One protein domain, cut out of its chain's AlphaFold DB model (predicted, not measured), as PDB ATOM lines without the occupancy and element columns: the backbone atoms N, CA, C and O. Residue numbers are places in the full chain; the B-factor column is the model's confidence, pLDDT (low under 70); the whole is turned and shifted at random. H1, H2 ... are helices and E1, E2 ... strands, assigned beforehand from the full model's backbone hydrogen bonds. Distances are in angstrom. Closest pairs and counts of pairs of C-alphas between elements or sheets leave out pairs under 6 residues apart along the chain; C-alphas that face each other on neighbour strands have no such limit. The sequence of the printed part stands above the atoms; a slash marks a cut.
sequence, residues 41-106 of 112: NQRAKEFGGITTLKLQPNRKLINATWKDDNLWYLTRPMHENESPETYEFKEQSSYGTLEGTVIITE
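What this domain is: This is residues 41 to 106 of the 112 residues of an uncharacterized protein of bacterium (UniProt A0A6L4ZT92). A narrow three-stranded sheet, E1, E5 and E4, runs lengthwise through a rod-shaped model, with the hairpin of E2 and E3 over one of its faces, loosely joined through E2, which is near E5 and comes closest to E4 at Ala 64 and Phe 89. The short helix H1 is over E1 at one end of the sheet and reaches the first residue of E3. The printed part has 66 residues, mostly strand, in the order H1 E1 E2 E3 E4 E5; the larger sheet is mixed, order E1, E5, E4, and the smaller is antiparallel. It is only just compact, close to loose, with a radius of gyration of the C-alphas of 13.0 A and spans of 42 by 18 by 17 A.

How they stand to each other: E5, residues 100 to 105, is the inner strand. E1, residues 49 to 54, is its parallel neighbour at 19 degrees, with N 103 and O 51 2.8 A apart, within hydrogen-bond range. E4, residues 86 to 90, is antiparallel to E5 at 166 degrees, a hairpin, with N 102 and O 89 at 2.8 A. H1, residues 41 to 46, is on this sheet at a height of 6.9 A, over E1 and along the strands, at 24 degrees to E1 on the local plane; the closest C-alphas of H1 and E5, Lys 45 and Gly 100, are 4.9 A apart. In H1 every O i to N i+4 pair is within hydrogen-bond range. E2, residues 59 to 67, bends by 65 degrees at residue 62 and forms an antiparallel hairpin with E3, residues 70 to 77, with N 65 and O 72 at 2.8 A. The closest C-alphas of E2 and E4, Ala 64 and Phe 89, are 7.4 A apart; E3 and E5 are apart.

Where its parts are: H1 begins at C-alpha 41 (86.739, -69.616, 15.056) and is 8.7 A long. E1 and E5 each measure 16.4 A, E4 13.0 A, E2 21.7 A and E3 22.6 A. E5 ends at C-alpha 105 (74.188, -62.419, 6.335).

The domain as a whole: The C-alphas farthest apart, Glu 80 and Tyr 95, are 42.7 A apart. The printed part has no cut and no long link. Residues 41 to 48 and 95 to 98 have pLDDT under 70.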
ATOM      1  N   ASN A  41      85.986 -70.290  16.115       54.38
ATOM      2  CA  ASN A  41      86.739 -69.616  15.056       54.38
ATOM      3  C   ASN A  41      87.932 -70.456  14.580       54.38
ATOM      4  O   ASN A  41      88.167 -70.571  13.382       54.38
ATOM      5  N   GLN A  42      88.615 -71.121  15.513       54.25
ATOM      6  CA  GLN A  42      89.734 -72.010  15.212       54.25
ATOM      7  C   GLN A  42      89.271 -73.250  14.431       54.25
ATOM      8  O   GLN A  42      89.911 -73.658  13.472       54.25
ATOM      9  N   ARG A  43      88.082 -73.789  14.749       57.44
ATOM     10  CA  ARG A  43      87.463 -74.891  13.984       57.44
ATOM     11  C   ARG A  43      87.045 -74.510  12.564       57.44
ATOM     12  O   ARG A  43      87.091 -75.365  11.685       57.44
ATOM     13  N   ALA A  44      86.611 -73.270  12.341       53.62
ATOM     14  CA  ALA A  44      86.240 -72.810  11.004       53.62
ATOM     15  C   ALA A  44      87.464 -72.671  10.087       53.62
ATOM     16  O   ALA A  44      87.341 -72.927   8.895       53.62
ATOM     17  N   LYS A  45      88.621 -72.308  10.656       56.06
ATOM     18  CA  LYS A  45      89.875 -72.085   9.933       56.06
ATOM     19  C   LYS A  45      90.751 -73.340   9.798       56.06
ATOM     20  O   LYS A  45      91.338 -73.561   8.755       56.06
ATOM     21  N   GLU A  46      90.839 -74.189  10.822       54.16
ATOM     22  CA  GLU A  46      91.786 -75.321  10.820       54.16
ATOM     23  C   GLU A  46      91.252 -76.598  10.132       54.16
ATOM     24  O   GLU A  46      92.004 -77.557   9.970       54.16
ATOM     25  N   PHE A  47      89.977 -76.651   9.710       55.34
ATOM     26  CA  PHE A  47      89.366 -77.888   9.181       55.34
ATOM     27  C   PHE A  47      88.511 -77.739   7.909       55.34
ATOM     28  O   PHE A  47      87.724 -78.639   7.608       55.34
ATOM     29  N   GLY A  48      88.618 -76.652   7.136       59.94
ATOM     30  CA  GLY A  48      87.772 -76.500   5.938       59.94
ATOM     31  C   GLY A  48      86.304 -76.238   6.286       59.94
ATOM     32  O   GLY A  48      85.404 -76.620   5.540       59.94
ATOM     33  N   GLY A  49      86.044 -75.667   7.464       72.00
ATOM     34  CA  GLY A  49      84.699 -75.531   8.015       72.00
ATOM     35  C   GLY A  49      83.898 -74.413   7.350       72.00
ATOM     36  O   GLY A  49      84.431 -73.359   7.002       72.00
ATOM     37  N   ILE A  50      82.585 -74.620   7.220       82.50
ATOM     38  CA  ILE A  50      81.637 -73.549   6.893       82.50
ATOM     39  C   ILE A  50      81.079 -73.000   8.206       82.50
ATOM     40  O   ILE A  50      80.521 -73.752   9.005       82.50
ATOM     41  N   THR A  51      81.201 -71.694   8.422       85.06
ATOM     42  CA  THR A  51      80.573 -70.992   9.548       85.06
ATOM     43  C   THR A  51      79.636 -69.899   9.046       85.06
ATOM     44  O   THR A  51      79.811 -69.369   7.950       85.06
ATOM     45  N   THR A  52      78.616 -69.569   9.832       90.31
ATOM     46  CA  THR A  52      77.642 -68.526   9.506       90.31
ATOM     47  C   THR A  52      77.775 -67.368  10.493       90.31
ATOM     48  O   THR A  52      77.827 -67.560  11.707       90.31
ATOM     49  N   LEU A  53      77.829 -66.144   9.970       92.56
ATOM     50  CA  LEU A  53      77.875 -64.909  10.745       92.56
ATOM     51  C   LEU A  53      76.676 -64.042  10.371       92.56
ATOM     52  O   LEU A  53      76.608 -63.480   9.280       92.56
ATOM     53  N   LYS A  54      75.737 -63.886  11.302       96.19
ATOM     54  CA  LYS A  54      74.642 -62.925  11.163       96.19
ATOM     55  C   LYS A  54      75.087 -61.581  11.734       96.19
ATOM     56  O   LYS A  54      75.480 -61.513  12.899       96.19
ATOM     57  N   LEU A  55      75.049 -60.523  10.926       96.44
ATOM     58  CA  LEU A  55      75.398 -59.185  11.399       96.44
ATOM     59  C   LEU A  55      74.327 -58.630  12.339       96.44
ATOM     60  O   LEU A  55      73.176 -59.073  12.356       96.44
ATOM     61  N   GLN A  56      74.722 -57.620  13.111       95.94
ATOM     62  CA  GLN A  56      73.766 -56.821  13.868       95.94
ATOM     63  C   GLN A  56      72.750 -56.169  12.911       95.94
ATOM     64  O   GLN A  56      73.130 -55.798  11.795       95.94
ATOM     65  N   PRO A  57      71.485 -56.003  13.336       96.25
ATOM     66  CA  PRO A  57      70.467 -55.361  12.518       96.25
ATOM     67  C   PRO A  57      70.893 -53.983  12.010       96.25
ATOM     68  O   PRO A  57      71.566 -53.226  12.711       96.25
ATOM     69  N   ASN A  58      70.465 -53.651  10.793       96.75
ATOM     70  CA  ASN A  58      70.692 -52.367  10.135       96.75
ATOM     71  C   ASN A  58      72.185 -52.015   9.982       96.75
ATOM     72  O   ASN A  58      72.574 -50.845  10.003       96.75
ATOM     73  N   ARG A  59      73.040 -53.032   9.807       97.81
ATOM     74  CA  ARG A  59      74.459 -52.879   9.462       97.81
ATOM     75  C   ARG A  59      74.753 -53.527   8.114       97.81
ATOM     76  O   ARG A  59      74.301 -54.637   7.846       97.81
ATOM     77  N   LYS A  60      75.544 -52.830   7.298       97.94
ATOM     78  CA  LYS A  60      76.062 -53.285   6.005       97.94
ATOM     79  C   LYS A  60      77.515 -53.727   6.175       97.94
ATOM     80  O   LYS A  60      78.287 -53.038   6.858       97.94
ATOM     81  N   LEU A  61      77.895 -54.848   5.572       98.19
ATOM     82  CA  LEU A  61      79.289 -55.275   5.506       98.19
ATOM     83  C   LEU A  61      80.062 -54.334   4.569       98.19
ATOM     84  O   LEU A  61      79.589 -54.000   3.489       98.19
ATOM     85  N   ILE A  62      81.249 -53.891   4.986       97.94
ATOM     86  CA  ILE A  62      82.188 -53.170   4.109       97.94
ATOM     87  C   ILE A  62      83.316 -54.102   3.679       97.94
ATOM     88  O   ILE A  62      83.665 -54.160   2.505       97.94
ATOM     89  N   ASN A  63      83.926 -54.788   4.645       97.00
ATOM     90  CA  ASN A  63      85.056 -55.670   4.396       97.00
ATOM     91  C   ASN A  63      85.138 -56.744   5.484       97.00
ATOM     92  O   ASN A  63      84.730 -56.505   6.623       97.00
ATOM     93  N   ALA A  64      85.722 -57.886   5.145       94.56
ATOM     94  CA  ALA A  64      86.092 -58.942   6.073       94.56
ATOM     95  C   ALA A  64      87.514 -59.424   5.755       94.56
ATOM     96  O   ALA A  64      87.926 -59.477   4.597       94.56
ATOM     97  N   THR A  65      88.288 -59.745   6.785       92.12
ATOM     98  CA  THR A  65      89.639 -60.286   6.650       92.12
ATOM     99  C   THR A  65      89.975 -61.202   7.817       92.12
ATOM    100  O   THR A  65      89.405 -61.085   8.903       92.12
ATOM    101  N   TRP A  66      90.918 -62.109   7.600       86.00
ATOM    102  CA  TRP A  66      91.468 -62.943   8.656       86.00
ATOM    103  C   TRP A  66      92.714 -62.288   9.238       86.00
ATOM    104  O   TRP A  66      93.589 -61.821   8.508       86.00
ATOM    105  N   LYS A  67      92.809 -62.285  10.565       83.12
ATOM    106  CA  LYS A  67      94.043 -61.973  11.280       83.12
ATOM    107  C   LYS A  67      94.269 -63.050  12.325       83.12
ATOM    108  O   LYS A  67      93.512 -63.144  13.294       83.12
ATOM    109  N   ASP A  68      95.327 -63.829  12.126       82.38
ATOM    110  CA  ASP A  68      95.586 -65.035  12.911       82.38
ATOM    111  C   ASP A  68      94.330 -65.927  12.847       82.38
ATOM    112  O   ASP A  68      93.801 -66.133  11.754       82.38
ATOM    113  N   ASP A  69      93.805 -66.416  13.966       77.69
ATOM    114  CA  ASP A  69      92.594 -67.261  13.989       77.69
ATOM    115  C   ASP A  69      91.293 -66.468  14.176       77.69
ATOM    116  O   ASP A  69      90.244 -67.023  14.501       77.69
ATOM    117  N   ASN A  70      91.348 -65.147  13.991       81.19
ATOM    118  CA  ASN A  70      90.218 -64.258  14.220       81.19
ATOM    119  C   ASN A  70      89.705 -63.664  12.911       81.19
ATOM    120  O   ASN A  70      90.470 -63.112  12.115       81.19
ATOM    121  N   LEU A  71      88.386 -63.704  12.737       88.31
ATOM    122  CA  LEU A  71      87.702 -62.986  11.671       88.31
ATOM    123  C   LEU A  71      87.492 -61.529  12.095       88.31
ATOM    124  O   LEU A  71      86.792 -61.247  13.068       88.31
ATOM    125  N   TRP A  72      88.077 -60.602  11.344       92.69
ATOM    126  CA  TRP A  72      87.874 -59.167  11.497       92.69
ATOM    127  C   TRP A  72      86.946 -58.678  10.399       92.69
ATOM    128  O   TRP A  72      87.135 -59.000   9.229       92.69
ATOM    129  N   TYR A  73      85.952 -57.875  10.756       95.69
ATOM    130  CA  TYR A  73      85.004 -57.339   9.789       95.69
ATOM    131  C   TYR A  73      84.645 -55.893  10.119       95.69
ATOM    132  O   TYR A  73      84.436 -55.516  11.273       95.69
ATOM    133  N   LEU A  74      84.588 -55.075   9.073       97.75
ATOM    134  CA  LEU A  74      84.199 -53.677   9.134       97.75
ATOM    135  C   LEU A  74      82.758 -53.548   8.654       97.75
ATOM    136  O   LEU A  74      82.398 -54.060   7.595       97.75
ATOM    137  N   THR A  75      81.947 -52.829   9.424       98.12
ATOM    138  CA  THR A  75      80.548 -52.554   9.090       98.12
ATOM    139  C   THR A  75      80.258 -51.066   9.157       98.12
ATOM    140  O   THR A  75      80.925 -50.318   9.874       98.12
ATOM    141  N   ARG A  76      79.217 -50.645   8.443       98.19
ATOM    142  CA  ARG A  76      78.615 -49.310   8.546       98.19
ATOM    143  C   ARG A  76      77.113 -49.423   8.805       98.19
ATOM    144  O   ARG A  76      76.557 -50.499   8.590       98.19
ATOM    145  N   PRO A  77      76.440 -48.354   9.261       97.88
ATOM    146  CA  PRO A  77      74.981 -48.301   9.234       97.88
ATOM    147  C   PRO A  77      74.453 -48.559   7.815       97.88
ATOM    148  O   PRO A  77      75.019 -48.050   6.847       97.88
ATOM    149  N   MET A  78      73.398 -49.361   7.710       97.31
ATOM    150  CA  MET A  78      72.654 -49.573   6.470       97.31
ATOM    151  C   MET A  78      71.784 -48.343   6.194       97.31
ATOM    152  O   MET A  78      71.126 -47.844   7.110       97.31
ATOM    153  N   HIS A  79      71.782 -47.846   4.959       95.88
ATOM    154  CA  HIS A  79      70.894 -46.747   4.575       95.88
ATOM    155  C   HIS A  79      69.464 -47.245   4.331       95.88
ATOM    156  O   HIS A  79      69.234 -48.410   4.012       95.88
ATOM    157  N   GLU A  80      68.485 -46.346   4.446       93.00
ATOM    158  CA  GLU A  80      67.060 -46.688   4.328       93.00
ATOM    159  C   GLU A  80      66.694 -47.315   2.975       93.00
ATOM    160  O   GLU A  80      65.873 -48.229   2.921       93.00
ATOM    161  N   ASN A  81      67.340 -46.876   1.894       95.19
ATOM    162  CA  ASN A  81      67.123 -47.371   0.534       95.19
ATOM    163  C   ASN A  81      67.938 -48.632   0.188       95.19
ATOM    164  O   ASN A  81      67.859 -49.108  -0.943       95.19
ATOM    165  N   GLU A  82      68.721 -49.172   1.124       94.88
ATOM    166  CA  GLU A  82      69.509 -50.386   0.916       94.88
ATOM    167  C   GLU A  82      68.758 -51.629   1.420       94.88
ATOM    168  O   GLU A  82      68.029 -51.592   2.418       94.88
ATOM    169  N   SER A  83      68.946 -52.747   0.717       96.06
ATOM    170  CA  SER A  83      68.492 -54.077   1.128       96.06
ATOM    171  C   SER A  83      69.632 -54.873   1.778       96.06
ATOM    172  O   SER A  83      70.802 -54.641   1.443       96.06
ATOM    173  N   PRO A  84      69.315 -55.814   2.689       97.00
ATOM    174  CA  PRO A  84      70.305 -56.723   3.252       97.00
ATOM    175  C   PRO A  84      70.827 -57.700   2.190       97.00
ATOM    176  O   PRO A  84      70.069 -58.183   1.349       97.00
ATOM    177  N   GLU A  85      72.117 -58.013   2.260       98.00
ATOM    178  CA  GLU A  85      72.812 -58.949   1.373       98.00
ATOM    179  C   GLU A  85      73.398 -60.155   2.129       98.00
ATOM    180  O   GLU A  85      73.500 -60.173   3.360       98.00
ATOM    181  N   THR A  86      73.768 -61.201   1.386       97.62
ATOM    182  CA  THR A  86      74.510 -62.358   1.906       97.62
ATOM    183  C   THR A  86      75.779 -62.563   1.091       97.62
ATOM    184  O   THR A  86      75.733 -62.552  -0.137       97.62
ATOM    185  N   TYR A  87      76.898 -62.776   1.779       96.81
ATOM    186  CA  TYR A  87      78.224 -62.898   1.184       96.81
ATOM    187  C   TYR A  87      78.869 -64.223   1.566       96.81
ATOM    188  O   TYR A  87      78.729 -64.689   2.697       96.81
ATOM    189  N   GLU A  88      79.647 -64.784   0.646       93.62
ATOM    190  CA  GLU A  88      80.544 -65.899   0.935       93.62
ATOM    191  C   GLU A  88      81.979 -65.378   1.011       93.62
ATOM    192  O   GLU A  88      82.569 -64.981   0.007       93.62
ATOM    193  N   PHE A  89      82.549 -65.382   2.210       92.06
ATOM    194  CA  PHE A  89      83.941 -65.034   2.436       92.06
ATOM    195  C   PHE A  89      84.765 -66.320   2.531       92.06
ATOM    196  O   PHE A  89      84.632 -67.081   3.490       92.06
ATOM    197  N   LYS A  90      85.571 -66.594   1.503       87.69
ATOM    198  CA  LYS A  90      86.315 -67.852   1.347       87.69
ATOM    199  C   LYS A  90      87.805 -67.625   1.519       87.69
ATOM    200  O   LYS A  90      88.367 -66.692   0.948       87.69
ATOM    201  N   GLU A  91      88.443 -68.508   2.269       84.38
ATOM    202  CA  GLU A  91      89.893 -68.587   2.320       84.38
ATOM    203  C   GLU A  91      90.434 -69.272   1.062       84.38
ATOM    204  O   GLU A  91      89.977 -70.349   0.673       84.38
ATOM    205  N   GLN A  92      91.434 -68.653   0.440       76.06
ATOM    206  CA  GLN A  92      92.200 -69.260  -0.640       76.06
ATOM    207  C   GLN A  92      93.618 -69.543  -0.139       76.06
ATOM    208  O   GLN A  92      94.430 -68.623  -0.032       76.06
ATOM    209  N   SER A  93      93.925 -70.808   0.154       72.31
ATOM    210  CA  SER A  93      95.280 -71.215   0.532       72.31
ATOM    211  C   SER A  93      96.168 -71.391  -0.703       72.31
ATOM    212  O   SER A  93      95.721 -71.802  -1.778       72.31
ATOM    213  N   SER A  94      97.467 -71.119  -0.555       70.31
ATOM    214  CA  SER A  94      98.458 -71.366  -1.614       70.31
ATOM    215  C   SER A  94      98.692 -72.858  -1.888       70.31
ATOM    216  O   SER A  94      99.251 -73.203  -2.924       70.31
ATOM    217  N   TYR A  95      98.249 -73.737  -0.984       65.88
ATOM    218  CA  TYR A  95      98.355 -75.193  -1.109       65.88
ATOM    219  C   TYR A  95      97.113 -75.836  -1.751       65.88
ATOM    220  O   TYR A  95      97.027 -77.059  -1.837       65.88
ATOM    221  N   GLY A  96      96.156 -75.031  -2.229       59.31
ATOM    222  CA  GLY A  96      95.013 -75.496  -3.021       59.31
ATOM    223  C   GLY A  96      93.898 -76.179  -2.225       59.31
ATOM    224  O   GLY A  96      92.903 -76.588  -2.818       59.31
ATOM    225  N   THR A  97      94.027 -76.281  -0.899       61.88
ATOM    226  CA  THR A  97      92.955 -76.774  -0.019       61.88
ATOM    227  C   THR A  97      92.170 -75.577   0.511       61.88
ATOM    228  O   THR A  97      92.757 -74.646   1.056       61.88
ATOM    229  N   LEU A  98      90.853 -75.553   0.304       64.19
ATOM    230  CA  LEU A  98      89.992 -74.496   0.836       64.19
ATOM    231  C   LEU A  98      89.838 -74.714   2.351       64.19
ATOM    232  O   LEU A  98      89.213 -75.688   2.766       64.19
ATOM    233  N   GLU A  99      90.446 -73.848   3.163       71.75
ATOM    234  CA  GLU A  99      90.594 -74.065   4.614       71.75
ATOM    235  C   GLU A  99      89.464 -73.441   5.457       71.75
ATOM    236  O   GLU A  99      89.186 -73.929   6.552       71.75
ATOM    237  N   GLY A 100      88.683 -72.501   4.911       82.31
ATOM    238  CA  GLY A 100      87.513 -71.962   5.610       82.31
ATOM    239  C   GLY A 100      86.545 -71.173   4.725       82.31
ATOM    240  O   GLY A 100      86.943 -70.476   3.789       82.31
ATOM    241  N   THR A 101      85.246 -71.269   5.024       88.31
ATOM    242  CA  THR A 101      84.193 -70.429   4.422       88.31
ATOM    243  C   THR A 101      83.339 -69.788   5.509       88.31
ATOM    244  O   THR A 101      82.835 -70.467   6.401       88.31
ATOM    245  N   VAL A 102      83.114 -68.479   5.406       90.94
ATOM    246  CA  VAL A 102      82.188 -67.727   6.258       90.94
ATOM    247  C   VAL A 102      81.034 -67.220   5.402       90.94
ATOM    248  O   VAL A 102      81.240 -66.434   4.480       90.94
ATOM    249  N   ILE A 103      79.813 -67.633   5.721       94.81
ATOM    250  CA  ILE A 103      78.594 -67.075   5.134       94.81
ATOM    251  C   ILE A 103      78.146 -65.906   6.009       94.81
ATOM    252  O   ILE A 103      77.743 -66.110   7.156       94.81
ATOM    253  N   ILE A 104      78.241 -64.683   5.495       96.62
ATOM    254  CA  ILE A 104      77.891 -63.461   6.227       96.62
ATOM    255  C   ILE A 104      76.526 -62.976   5.749       96.62
ATOM    256  O   ILE A 104      76.370 -62.678   4.570       96.62
ATOM    257  N   THR A 105      75.556 -62.857   6.654       97.69
ATOM    258  CA  THR A 105      74.188 -62.419   6.335       97.69
ATOM    259  C   THR A 105      73.865 -61.102   7.034       97.69
ATOM    260  O   THR A 105      73.907 -61.007   8.265       97.69
ATOM    261  N   GLU A 106      73.522 -60.084   6.248       98.12
ATOM    262  CA  GLU A 106      72.999 -58.807   6.733       98.12
ATOM    263  C   GLU A 106      71.523 -58.930   7.119       98.12
ATOM    264  O   GLU A 106      70.786 -59.783   6.622       98.12
TER     265      GLU A 106